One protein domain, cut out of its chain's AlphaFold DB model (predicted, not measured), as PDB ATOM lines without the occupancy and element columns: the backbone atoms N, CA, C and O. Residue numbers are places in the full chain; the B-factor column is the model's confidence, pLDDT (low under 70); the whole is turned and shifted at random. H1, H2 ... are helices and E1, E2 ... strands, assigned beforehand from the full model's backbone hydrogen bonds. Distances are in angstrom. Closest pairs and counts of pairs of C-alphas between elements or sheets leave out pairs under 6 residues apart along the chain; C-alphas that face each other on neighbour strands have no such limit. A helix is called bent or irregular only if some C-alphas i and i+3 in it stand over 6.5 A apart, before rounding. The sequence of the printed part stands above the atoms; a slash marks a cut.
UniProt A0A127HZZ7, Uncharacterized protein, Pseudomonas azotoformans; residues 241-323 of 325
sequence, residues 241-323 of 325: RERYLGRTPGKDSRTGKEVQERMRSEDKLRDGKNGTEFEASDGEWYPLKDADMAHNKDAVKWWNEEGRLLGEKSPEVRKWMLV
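This is residues 241 to 323 of the 325 residues of an uncharacterized protein of Pseudomonas azotoformans (UniProt A0A127HZZ7). The domain is elongated, with a small twisting sheet of three strands, E1, E2 and E3, at one end, H2 standing up from one face of it, and the helices H1, H3 and H4 gathered loosely at the other end. Two stretches with no named element, residues 245 to 253 and 288 to 298, run between the two ends. The printed part has 83 residues, with four named helices and three named strands in the order H1 H2 E1 E2 E3 H3 H4; the class is mixed, helices and strands. The sheet has the order E1 - E2 - E3, all antiparallel. The whole is only just loose, close to compact, with a radius of gyration of the C-alphas of 14.4 A and spans of 45 by 26 by 20 A.

The sheet is a meander, each strand the antiparallel neighbour of the one before: E1, residues 269 to 272, E2, residues 275 to 279, and E3, residues 285 to 287. E1 and E2 form a hairpin at 141 degrees between their directions, with N 277 and O 270 within hydrogen-bond range at 2.8 A. E2 and E3 form a hairpin at 139 degrees, with N 278 and O 286 within range at 2.8 A. H2, residues 254 to 265, is on the sheet, over E1 and E2, at a height over the sheet of 10.9 A; these are two layers, a helix on one face of a sheet. It stands up from the sheet, rising 46 degrees out of the local plane, and its closest C-alphas to E1 are those of Met 263 and Leu 269, 5.2 A apart. H4, residues 315 to 322, is close to H2 but not clearly touching, with the C-alphas of Thr 255 and Leu 322 closest at 6.4 A; the tilt is steep, 62 degrees, the same way. H3, residues 299 to 310, and H4 touch only at the corner by their link, and only just, with 3 pairs of C-alphas within 8 A, made by residues 307 to 310 of H3; the closest are the C-alphas of Gly 307 and Val 317, 6.1 A apart. Their tilt is shallow, 19 degrees, opposite ways. H1, residues 241 to 244, is close to H3 but not clearly touching, with the C-alphas of Arg 241 and Val 300 closest at 7.6 A. Every O i to N i+4 pair is within hydrogen-bond range in H2 and H4, and 5 of 8 are in H3; H1 is too short for such a pair.

E2 is 13.4 A long and E1 9.5 A. H2 is 16.7 A long, from C-alpha 254 at (6.926, 45.017, 90.802). H3 is 14.1 A long and irregular, with C-alphas 305 and 308 7.3 A apart. H4, 10.6 A long, ends at C-alpha 322 at (16.233, 48.554, 89.176).

The C-alphas of Lys 273 and Leu 309 are the two farthest apart, at 45.9 A. The printed part has no cut, and the link from E3 to H3 is long, with 11 residues. The mean pLDDT of the printed part is 85.5, and no printed residue is under 70.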
ATOM      1  N   ARG A 241      26.208  43.375 100.597       84.88
ATOM      2  CA  ARG A 241      25.413  43.731  99.421       84.88
ATOM      3  C   ARG A 241      23.954  44.051  99.771       84.88
ATOM      4  O   ARG A 241      23.452  45.088  99.358       84.88
ATOM      5  N   GLU A 242      23.260  43.212 100.540       85.19
ATOM      6  CA  GLU A 242      21.869  43.493 100.938       85.19
ATOM      7  C   GLU A 242      21.770  44.681 101.919       85.19
ATOM      8  O   GLU A 242      20.758  45.397 101.968       85.19
ATOM      9  N   ARG A 243      22.828  44.930 102.697       85.38
ATOM     10  CA  ARG A 243      22.943  46.116 103.553       85.38
ATOM     11  C   ARG A 243      23.021  47.390 102.709       85.38
ATOM     12  O   ARG A 243      22.186  48.266 102.922       85.38
ATOM     13  N   TYR A 244      23.908  47.434 101.720       85.44
ATOM     14  CA  TYR A 244      24.206  48.639 100.944       85.44
ATOM     15  C   TYR A 244      23.304  48.854  99.725       85.44
ATOM     16  O   TYR A 244      22.792  49.952  99.515       85.44
ATOM     17  N   LEU A 245      23.062  47.804  98.945       82.81
ATOM     18  CA  LEU A 245      22.293  47.861  97.699       82.81
ATOM     19  C   LEU A 245      20.831  47.442  97.892       82.81
ATOM     20  O   LEU A 245      19.948  47.866  97.152       82.81
ATOM     21  N   GLY A 246      20.548  46.637  98.917       83.88
ATOM     22  CA  GLY A 246      19.219  46.078  99.150       83.88
ATOM     23  C   GLY A 246      19.009  44.720  98.482       83.88
ATOM     24  O   GLY A 246      19.943  44.074  98.005       83.88
ATOM     25  N   ARG A 247      17.762  44.242  98.516       81.31
ATOM     26  CA  ARG A 247      17.391  42.943  97.943       81.31
ATOM     27  C   ARG A 247      17.498  42.989  96.423       81.31
ATOM     28  O   ARG A 247      17.170  44.002  95.816       81.31
ATOM     29  N   THR A 248      17.920  41.875  95.821       79.88
ATOM     30  CA  THR A 248      17.829  41.742  94.358       79.88
ATOM     31  C   THR A 248      16.359  41.706  93.991       79.88
ATOM     32  O   THR A 248      15.627  40.917  94.596       79.88
ATOM     33  N   PRO A 249      15.907  42.548  93.060       79.31
ATOM     34  CA  PRO A 249      14.559  42.422  92.550       79.31
ATOM     35  C   PRO A 249      14.376  41.030  91.929       79.31
ATOM     36  O   PRO A 249      15.249  40.551  91.214       79.31
ATOM     37  N   GLY A 250      13.270  40.362  92.255       81.81
ATOM     38  CA  GLY A 250      12.891  39.094  91.626       81.81
ATOM     39  C   GLY A 250      12.014  39.329  90.396       81.81
ATOM     40  O   GLY A 250      11.414  40.399  90.269       81.81
ATOM     41  N   LYS A 251      11.881  38.322  89.525       81.62
ATOM     42  CA  LYS A 251      11.124  38.427  88.259       81.62
ATOM     43  C   LYS A 251       9.652  38.774  88.481       81.62
ATOM     44  O   LYS A 251       9.100  39.598  87.761       81.62
ATOM     45  N   ASP A 252       9.057  38.221  89.536       82.19
ATOM     46  CA  ASP A 252       7.651  38.446  89.897       82.19
ATOM     47  C   ASP A 252       7.427  39.716  90.731       82.19
ATOM     48  O   ASP A 252       6.287  40.107  90.999       82.19
ATOM     49  N   SER A 253       8.510  40.376  91.156       84.50
ATOM     50  CA  SER A 253       8.415  41.639  91.883       84.50
ATOM     51  C   SER A 253       7.905  42.753  90.969       84.50
ATOM     52  O   SER A 253       8.047  42.687  89.750       84.50
ATOM     53  N   ARG A 254       7.355  43.825  91.556       83.06
ATOM     54  CA  ARG A 254       6.926  45.017  90.802       83.06
ATOM     55  C   ARG A 254       8.015  45.511  89.843       83.06
ATOM     56  O   ARG A 254       7.738  45.751  88.678       83.06
ATOM     57  N   THR A 255       9.253  45.583  90.321       79.19
ATOM     58  CA  THR A 255      10.416  45.970  89.514       79.19
ATOM     59  C   THR A 255      10.705  44.978  88.394       79.19
ATOM     60  O   THR A 255      10.976  45.391  87.276       79.19
ATOM     61  N   GLY A 256      10.638  43.673  88.672       83.12
ATOM     62  CA  GLY A 256      10.826  42.645  87.647       83.12
ATOM     63  C   GLY A 256       9.793  42.761  86.526       83.12
ATOM     64  O   GLY A 256      10.140  42.624  85.357       83.12
ATOM     65  N   LYS A 257       8.547  43.113  86.864       86.62
ATOM     66  CA  LYS A 257       7.489  43.388  85.881       86.62
ATOM     67  C   LYS A 257       7.768  44.643  85.055       86.62
ATOM     68  O   LYS A 257       7.658  44.576  83.839       86.62
ATOM     69  N   GLU A 258       8.192  45.739  85.687       86.12
ATOM     70  CA  GLU A 258       8.591  46.975  84.984       86.12
ATOM     71  C   GLU A 258       9.753  46.714  84.002       86.12
ATOM     72  O   GLU A 258       9.760  47.218  82.879       86.12
ATOM     73  N   VAL A 259      10.715  45.865  84.384       83.81
ATOM     74  CA  VAL A 259      11.816  45.443  83.500       83.81
ATOM     75  C   VAL A 259      11.298  44.598  82.339       83.81
ATOM     76  O   VAL A 259      11.659  44.873  81.197       83.81
ATOM     77  N   GLN A 260      10.425  43.622  82.596       87.88
ATOM     78  CA  GLN A 260       9.815  42.814  81.537       87.88
ATOM     79  C   GLN A 260       8.997  43.667  80.559       87.88
ATOM     80  O   GLN A 260       9.073  43.453  79.354       87.88
ATOM     81  N   GLU A 261       8.235  44.649  81.046       88.44
ATOM     82  CA  GLU A 261       7.495  45.598  80.202       88.44
ATOM     83  C   GLU A 261       8.434  46.421  79.320       88.44
ATOM     84  O   GLU A 261       8.203  46.535  78.114       88.44
ATOM     85  N   ARG A 262       9.539  46.918  79.883       87.75
ATOM     86  CA  ARG A 262      10.578  47.598  79.104       87.75
ATOM     87  C   ARG A 262      11.182  46.676  78.043       87.75
ATOM     88  O   ARG A 262      11.289  47.087  76.893       87.75
ATOM     89  N   MET A 263      11.527  45.434  78.382       88.00
ATOM     90  CA  MET A 263      12.087  44.491  77.406       88.00
ATOM     91  C   MET A 263      11.087  44.121  76.305       88.00
ATOM     92  O   MET A 263      11.496  43.974  75.157       88.00
ATOM     93  N   ARG A 264       9.782  44.040  76.616       90.44
ATOM     94  CA  ARG A 264       8.727  43.906  75.594       90.44
ATOM     95  C   ARG A 264       8.692  45.123  74.667       90.44
ATOM     96  O   ARG A 264       8.518  44.954  73.471       90.44
ATOM     97  N   SER A 265       8.879  46.335  75.201       89.31
ATOM     98  CA  SER A 265       8.934  47.557  74.381       89.31
ATOM     99  C   SER A 265      10.194  47.672  73.514       89.31
ATOM    100  O   SER A 265      10.181  48.382  72.516       89.31
ATOM    101  N   GLU A 266      11.271  46.975  73.890       88.06
ATOM    102  CA  GLU A 266      12.522  46.884  73.127       88.06
ATOM    103  C   GLU A 266      12.540  45.691  72.150       88.06
ATOM    104  O   GLU A 266      13.591  45.405  71.585       88.06
ATOM    105  N   ASP A 267      11.420  44.972  71.988       88.50
ATOM    106  CA  ASP A 267      11.297  43.734  71.198       88.50
ATOM    107  C   ASP A 267      12.237  42.587  71.637       88.50
ATOM    108  O   ASP A 267      12.420  41.611  70.916       88.50
ATOM    109  N   LYS A 268      12.782  42.653  72.861       87.69
ATOM    110  CA  LYS A 268      13.698  41.647  73.442       87.69
ATOM    111  C   LYS A 268      13.009  40.617  74.329       87.69
ATOM    112  O   LYS A 268      13.664  39.722  74.855       87.69
ATOM    113  N   LEU A 269      11.705  40.763  74.555       90.94
ATOM    114  CA  LEU A 269      10.896  39.827  75.329       90.94
ATOM    115  C   LEU A 269       9.600  39.543  74.582       90.94
ATOM    116  O   LEU A 269       8.885  40.473  74.209       90.94
ATOM    117  N   ARG A 270       9.271  38.264  74.405       91.62
ATOM    118  CA  ARG A 270       8.053  37.833  73.713       91.62
ATOM    119  C   ARG A 270       7.369  36.705  74.460       91.62
ATOM    120  O   ARG A 270       8.012  35.912  75.142       91.62
ATOM    121  N   ASP A 271       6.065  36.591  74.275       91.12
ATOM    122  CA  ASP A 271       5.287  35.485  74.816       91.12
ATOM    123  C   ASP A 271       5.105  34.419  73.721       91.12
ATOM    124  O   ASP A 271       4.389  34.617  72.736       91.12
ATOM    125  N   GLY A 272       5.828  33.303  73.855       82.06
ATOM    126  CA  GLY A 272       5.793  32.165  72.938       82.06
ATOM    127  C   GLY A 272       4.809  31.077  73.380       82.06
ATOM    128  O   GLY A 272       4.204  31.136  74.450       82.06
ATOM    129  N   LYS A 273       4.676  30.014  72.573       77.81
ATOM    130  CA  LYS A 273       3.810  28.861  72.903       77.81
ATOM    131  C   LYS A 273       4.218  28.134  74.190       77.81
ATOM    132  O   LYS A 273       3.370  27.509  74.817       77.81
ATOM    133  N   ASN A 274       5.492  28.223  74.571       78.56
ATOM    134  CA  ASN A 274       6.065  27.542  75.734       78.56
ATOM    135  C   ASN A 274       6.314  28.490  76.924       78.56
ATOM    136  O   ASN A 274       6.992  28.104  77.876       78.56
ATOM    137  N   GLY A 275       5.765  29.711  76.883       85.88
ATOM    138  CA  GLY A 275       5.946  30.746  77.903       85.88
ATOM    139  C   GLY A 275       6.725  31.959  77.393       85.88
ATOM    140  O   GLY A 275       6.980  32.096  76.198       85.88
ATOM    141  N   THR A 276       7.074  32.862  78.308       90.31
ATOM    142  CA  THR A 276       7.831  34.078  77.993       90.31
ATOM    143  C   THR A 276       9.289  33.739  77.677       90.31
ATOM    144  O   THR A 276       9.950  33.032  78.442       90.31
ATOM    145  N   GLU A 277       9.791  34.256  76.562       92.12
ATOM    146  CA  GLU A 277      11.154  34.087  76.059       92.12
ATOM    147  C   GLU A 277      11.833  35.457  75.944       92.12
ATOM    148  O   GLU A 277      11.165  36.457  75.668       92.12
ATOM    149  N   PHE A 278      13.150  35.499  76.132       90.19
ATOM    150  CA  PHE A 278      13.976  36.686  75.921       90.19
ATOM    151  C   PHE A 278      15.016  36.436  74.828       90.19
ATOM    152  O   PHE A 278      15.470  35.304  74.654       90.19
ATOM    153  N   GLU A 279      15.382  37.486  74.101       89.50
ATOM    154  CA  GLU A 279      16.464  37.456  73.119       89.50
ATOM    155  C   GLU A 279      17.804  37.678  73.830       89.50
ATOM    156  O   GLU A 279      18.013  38.701  74.495       89.50
ATOM    157  N   ALA A 280      18.706  36.703  73.732       85.88
ATOM    158  CA  ALA A 280      20.048  36.806  74.287       85.88
ATOM    159  C   ALA A 280      21.004  37.528  73.318       85.88
ATOM    160  O   ALA A 280      20.664  37.876  72.190       85.88
ATOM    161  N   SER A 281      22.232  37.796  73.767       84.06
ATOM    162  CA  SER A 281      23.236  38.528  72.977       84.06
ATOM    163  C   SER A 281      23.729  37.783  71.733       84.06
ATOM    164  O   SER A 281      24.351  38.396  70.867       84.06
ATOM    165  N   ASP A 282      23.473  36.480  71.652       87.06
ATOM    166  CA  ASP A 282      23.709  35.639  70.479       87.06
ATOM    167  C   ASP A 282      22.601  35.772  69.414       87.06
ATOM    168  O   ASP A 282      22.773  35.268  68.306       87.06
ATOM    169  N   GLY A 283      21.506  36.484  69.716       87.00
ATOM    170  CA  GLY A 283      20.329  36.623  68.852       87.00
ATOM    171  C   GLY A 283      19.369  35.433  68.922       87.00
ATOM    172  O   GLY A 283      18.379  35.395  68.189       87.00
ATOM    173  N   GLU A 284      19.643  34.456  69.790       90.81
ATOM    174  CA  GLU A 284      18.771  33.307  70.017       90.81
ATOM    175  C   GLU A 284      17.784  33.591  71.157       90.81
ATOM    176  O   GLU A 284      18.012  34.418  72.046       90.81
ATOM    177  N   TRP A 285      16.649  32.894  71.124       90.88
ATOM    178  CA  TRP A 285      15.568  33.077  72.090       90.88
ATOM    179  C   TRP A 285      15.598  31.990  73.159       90.88
ATOM    180  O   TRP A 285      15.504  30.802  72.847       90.88
ATOM    181  N   TYR A 286      15.649  32.403  74.423       90.00
ATOM    182  CA  TYR A 286      15.698  31.498  75.569       90.00
ATOM    183  C   TYR A 286      14.513  31.720  76.515       90.00
ATOM    184  O   TYR A 286      14.004  32.837  76.626       90.00
ATOM    185  N   PRO A 287      14.056  30.686  77.245       91.25
ATOM    186  CA  PRO A 287      12.983  30.843  78.218       91.25
ATOM    187  C   PRO A 287      13.366  31.803  79.355       91.25
ATOM    188  O   PRO A 287      14.402  31.643  79.998       91.25
ATOM    189  N   LEU A 288      12.476  32.736  79.703       87.38
ATOM    190  CA  LEU A 288      12.690  33.699  80.794       87.38
ATOM    191  C   LEU A 288      12.888  33.012  82.158       87.38
ATOM    192  O   LEU A 288      13.532  33.557  83.057       87.38
ATOM    193  N   LYS A 289      12.354  31.797  82.333       86.62
ATOM    194  CA  LYS A 289      12.568  30.986  83.542       86.62
ATOM    195  C   LYS A 289      14.050  30.688  83.802       86.62
ATOM    196  O   LYS A 289      14.430  30.668  84.969       86.62
ATOM    197  N   ASP A 290      14.856  30.564  82.749       85.00
ATOM    198  CA  ASP A 290      16.271  30.182  82.817       85.00
ATOM    199  C   ASP A 290      17.200  31.413  82.871       85.00
ATOM    200  O   ASP A 290      18.397  31.278  83.094       85.00
ATOM    201  N   ALA A 291      16.649  32.620  82.703       83.06
ATOM    202  CA  ALA A 291      17.376  33.878  82.851       83.06
ATOM    203  C   ALA A 291      17.586  34.244  84.326       83.06
ATOM    204  O   ALA A 291      16.715  33.990  85.150       83.06
ATOM    205  N   ASP A 292      18.656  34.952  84.662       80.75
ATOM    206  CA  ASP A 292      18.790  35.625  85.957       80.75
ATOM    207  C   ASP A 292      18.691  37.137  85.761       80.75
ATOM    208  O   ASP A 292      19.173  37.662  84.766       80.75
ATOM    209  N   MET A 293      18.079  37.847  86.715       77.31
ATOM    210  CA  MET A 293      18.053  39.314  86.680       77.31
ATOM    211  C   MET A 293      19.421  39.850  87.088       77.31
ATOM    212  O   MET A 293      19.772  39.815  88.276       77.31
ATOM    213  N   ALA A 294      20.181  40.352  86.120       76.25
ATOM    214  CA  ALA A 294      21.553  40.784  86.334       76.25
ATOM    215  C   ALA A 294      21.768  42.228  85.880       76.25
ATOM    216  O   ALA A 294      21.067  42.776  85.039       76.25
ATOM    217  N   HIS A 295      22.769  42.881  86.455       79.50
ATOM    218  CA  HIS A 295      23.235  44.175  85.973       79.50
ATOM    219  C   HIS A 295      24.295  43.965  84.891       79.50
ATOM    220  O   HIS A 295      25.139  43.082  85.015       79.50
ATOM    221  N   ASN A 296      24.340  44.846  83.888       78.31
ATOM    222  CA  ASN A 296      25.425  44.850  82.892       78.31
ATOM    223  C   ASN A 296      26.809  45.106  83.519       78.31
ATOM    224  O   ASN A 296      27.839  44.747  82.950       78.31
ATOM    225  N   LYS A 297      26.840  45.767  84.681       82.06
ATOM    226  CA  LYS A 297      28.041  46.043  85.474       82.06
ATOM    227  C   LYS A 297      27.894  45.345  86.819       82.06
ATOM    228  O   LYS A 297      26.872  45.508  87.477       82.06
ATOM    229  N   ASP A 298      28.923  44.605  87.228       83.75
ATOM    230  CA  ASP A 298      28.943  43.926  88.524       83.75
ATOM    231  C   ASP A 298      28.615  44.895  89.675       83.75
ATOM    232  O   ASP A 298      29.120  46.021  89.736       83.75
ATOM    233  N   ALA A 299      27.764  44.439  90.594       83.50
ATOM    234  CA  ALA A 299      27.221  45.267  91.661       83.50
ATOM    235  C   ALA A 299      28.269  45.705  92.689       83.50
ATOM    236  O   ALA A 299      28.191  46.820  93.207       83.50
ATOM    237  N   VAL A 300      29.270  44.864  92.964       85.44
ATOM    238  CA  VAL A 300      30.373  45.206  93.873       85.44
ATOM    239  C   VAL A 300      31.298  46.216  93.201       85.44
ATOM    240  O   VAL A 300      31.693  47.206  93.822       85.44
ATOM    241  N   LYS A 301      31.592  46.014  91.912       88.31
ATOM    242  CA  LYS A 301      32.395  46.950  91.120       88.31
ATOM    243  C   LYS A 301      31.746  48.333  91.046       88.31
ATOM    244  O   LYS A 301      32.403  49.328  91.342       88.31
ATOM    245  N   TRP A 302      30.457  48.402  90.707       89.75
ATOM    246  CA  TRP A 302      29.729  49.672  90.664       89.75
ATOM    247  C   TRP A 302      29.662  50.354  92.035       89.75
ATOM    248  O   TRP A 302      29.868  51.564  92.127       89.75
ATOM    249  N   TRP A 303      29.455  49.591  93.115       88.81
ATOM    250  CA  TRP A 303      29.451  50.136  94.475       88.81
ATOM    251  C   TRP A 303      30.783  50.802  94.850       88.81
ATOM    252  O   TRP A 303      30.786  51.903  95.399       88.81
ATOM    253  N   ASN A 304      31.911  50.167  94.524       88.25
ATOM    254  CA  ASN A 304      33.241  50.689  94.844       88.25
ATOM    255  C   ASN A 304      33.617  51.935  94.025       88.25
ATOM    256  O   ASN A 304      34.333  52.803  94.528       88.25
ATOM    257  N   GLU A 305      33.147  52.027  92.783       90.56
ATOM    258  CA  GLU A 305      33.452  53.145  91.884       90.56
ATOM    259  C   GLU A 305      32.525  54.350  92.111       90.56
ATOM    260  O   GLU A 305      33.002  55.479  92.206       90.56
ATOM    261  N   GLU A 306      31.215  54.118  92.236       88.94
ATOM    262  CA  GLU A 306      30.187  55.170  92.200       88.94
ATOM    263  C   GLU A 306      29.217  55.076  93.389       88.94
ATOM    264  O   GLU A 306      28.964  56.068  94.074       88.94
ATOM    265  N   GLY A 307      28.690  53.877  93.671       84.81
ATOM    266  CA  GLY A 307      27.565  53.697  94.595       84.81
ATOM    267  C   GLY A 307      27.837  54.148  96.032       84.81
ATOM    268  O   GLY A 307      26.973  54.762  96.657       84.81
ATOM    269  N   ARG A 308      29.053  53.927  96.547       86.31
ATOM    270  CA  ARG A 308      29.431  54.332  97.913       86.31
ATOM    271  C   ARG A 308      29.399  55.846  98.144       86.31
ATOM    272  O   ARG A 308      29.237  56.270  99.282       86.31
ATOM    273  N   LEU A 309      29.550  56.649  97.086       88.56
ATOM    274  CA  LEU A 309      29.528  58.116  97.172       88.56
ATOM    275  C   LEU A 309      28.100  58.662  97.309       88.56
ATOM    276  O   LEU A 309      27.910  59.756  97.829       88.56
ATOM    277  N   LEU A 310      27.107  57.893  96.853       87.94
ATOM    278  CA  LEU A 310      25.686  58.255  96.875       87.94
ATOM    279  C   LEU A 310      25.011  57.895  98.208       87.94
ATOM    280  O   LEU A 310      23.934  58.398  98.518       87.94
ATOM    281  N   GLY A 311      25.659  57.048  99.011       85.62
ATOM    282  CA  GLY A 311      25.148  56.566 100.289       85.62
ATOM    283  C   GLY A 311      24.354  55.265 100.165       85.62
ATOM    284  O   GLY A 311      23.778  54.923  99.134       85.62
ATOM    285  N   GLU A 312      24.335  54.492 101.246       87.69
ATOM    286  CA  GLU A 312      23.648  53.202 101.283       87.69
ATOM    287  C   GLU A 312      22.137  53.332 101.072       87.69
ATOM    288  O   GLU A 312      21.454  54.122 101.722       87.69
ATOM    289  N   LYS A 313      21.596  52.526 100.147       84.75
ATOM    290  CA  LYS A 313      20.170  52.503  99.782       84.75
ATOM    291  C   LYS A 313      19.572  53.865  99.408       84.75
ATOM    292  O   LYS A 313      18.346  54.013  99.517       84.75
ATOM    293  N   SER A 314      20.393  54.808  98.943       88.25
ATOM    294  CA  SER A 314      19.923  56.091  98.423       88.25
ATOM    295  C   SER A 314      18.934  55.888  97.260       88.25
ATOM    296  O   SER A 314      18.928  54.818  96.632       88.25
ATOM    297  N   PRO A 315      18.072  56.871  96.945       87.19
ATOM    298  CA  PRO A 315      17.180  56.795  95.788       87.19
ATOM    299  C   PRO A 315      17.916  56.454  94.484       87.19
ATOM    300  O   PRO A 315      17.407  55.675  93.679       87.19
ATOM    301  N   GLU A 316      19.129  56.970  94.302       88.25
ATOM    302  CA  GLU A 316      19.994  56.720  93.148       88.25
ATOM    303  C   GLU A 316      20.519  55.281  93.127       88.25
ATOM    304  O   GLU A 316      20.433  54.614  92.095       88.25
ATOM    305  N   VAL A 317      20.996  54.765  94.266       86.31
ATOM    306  CA  VAL A 317      21.443  53.365  94.399       86.31
ATOM    307  C   VAL A 317      20.292  52.402  94.145       86.31
ATOM    308  O   VAL A 317      20.454  51.402  93.443       86.31
ATOM    309  N   ARG A 318      19.104  52.715  94.670       84.38
ATOM    310  CA  ARG A 318      17.901  51.927  94.394       84.38
ATOM    311  C   ARG A 318      17.565  51.974  92.918       84.38
ATOM    312  O   ARG A 318      17.376  50.915  92.345       84.38
ATOM    313  N   LYS A 319      17.554  53.159  92.300       85.81
ATOM    314  CA  LYS A 319      17.294  53.320  90.864       85.81
ATOM    315  C   LYS A 319      18.256  52.479  90.028       85.81
ATOM    316  O   LYS A 319      17.793  51.778  89.139       85.81
ATOM    317  N   TRP A 320      19.549  52.475  90.352       86.50
ATOM    318  CA  TRP A 320      20.538  51.615  89.696       86.50
ATOM    319  C   TRP A 320      20.232  50.122  89.894       86.50
ATOM    320  O   TRP A 320      20.237  49.357  88.933       86.50
ATOM    321  N   MET A 321      19.850  49.709  91.107       83.25
ATOM    322  CA  MET A 321      19.407  48.337  91.390       83.25
ATOM    323  C   MET A 321      18.175  47.901  90.580       83.25
ATOM    324  O   MET A 321      17.989  46.700  90.400       83.25
ATOM    325  N   LEU A 322      17.364  48.840  90.072       76.31
ATOM    326  CA  LEU A 322      16.233  48.554  89.176       76.31
ATOM    327  C   LEU A 322      16.640  48.461  87.695       76.31
ATOM    328  O   LEU A 322      15.875  47.930  86.896       76.31
ATOM    329  N   VAL A 323      17.827  48.949  87.310       73.75
ATOM    330  CA  VAL A 323      18.360  48.839  85.940       73.75
ATOM    331  C   VAL A 323      19.044  47.483  85.768       73.75
ATOM    332  O   VAL A 323      20.257  47.380  85.605       73.75
TER     333      VAL A 323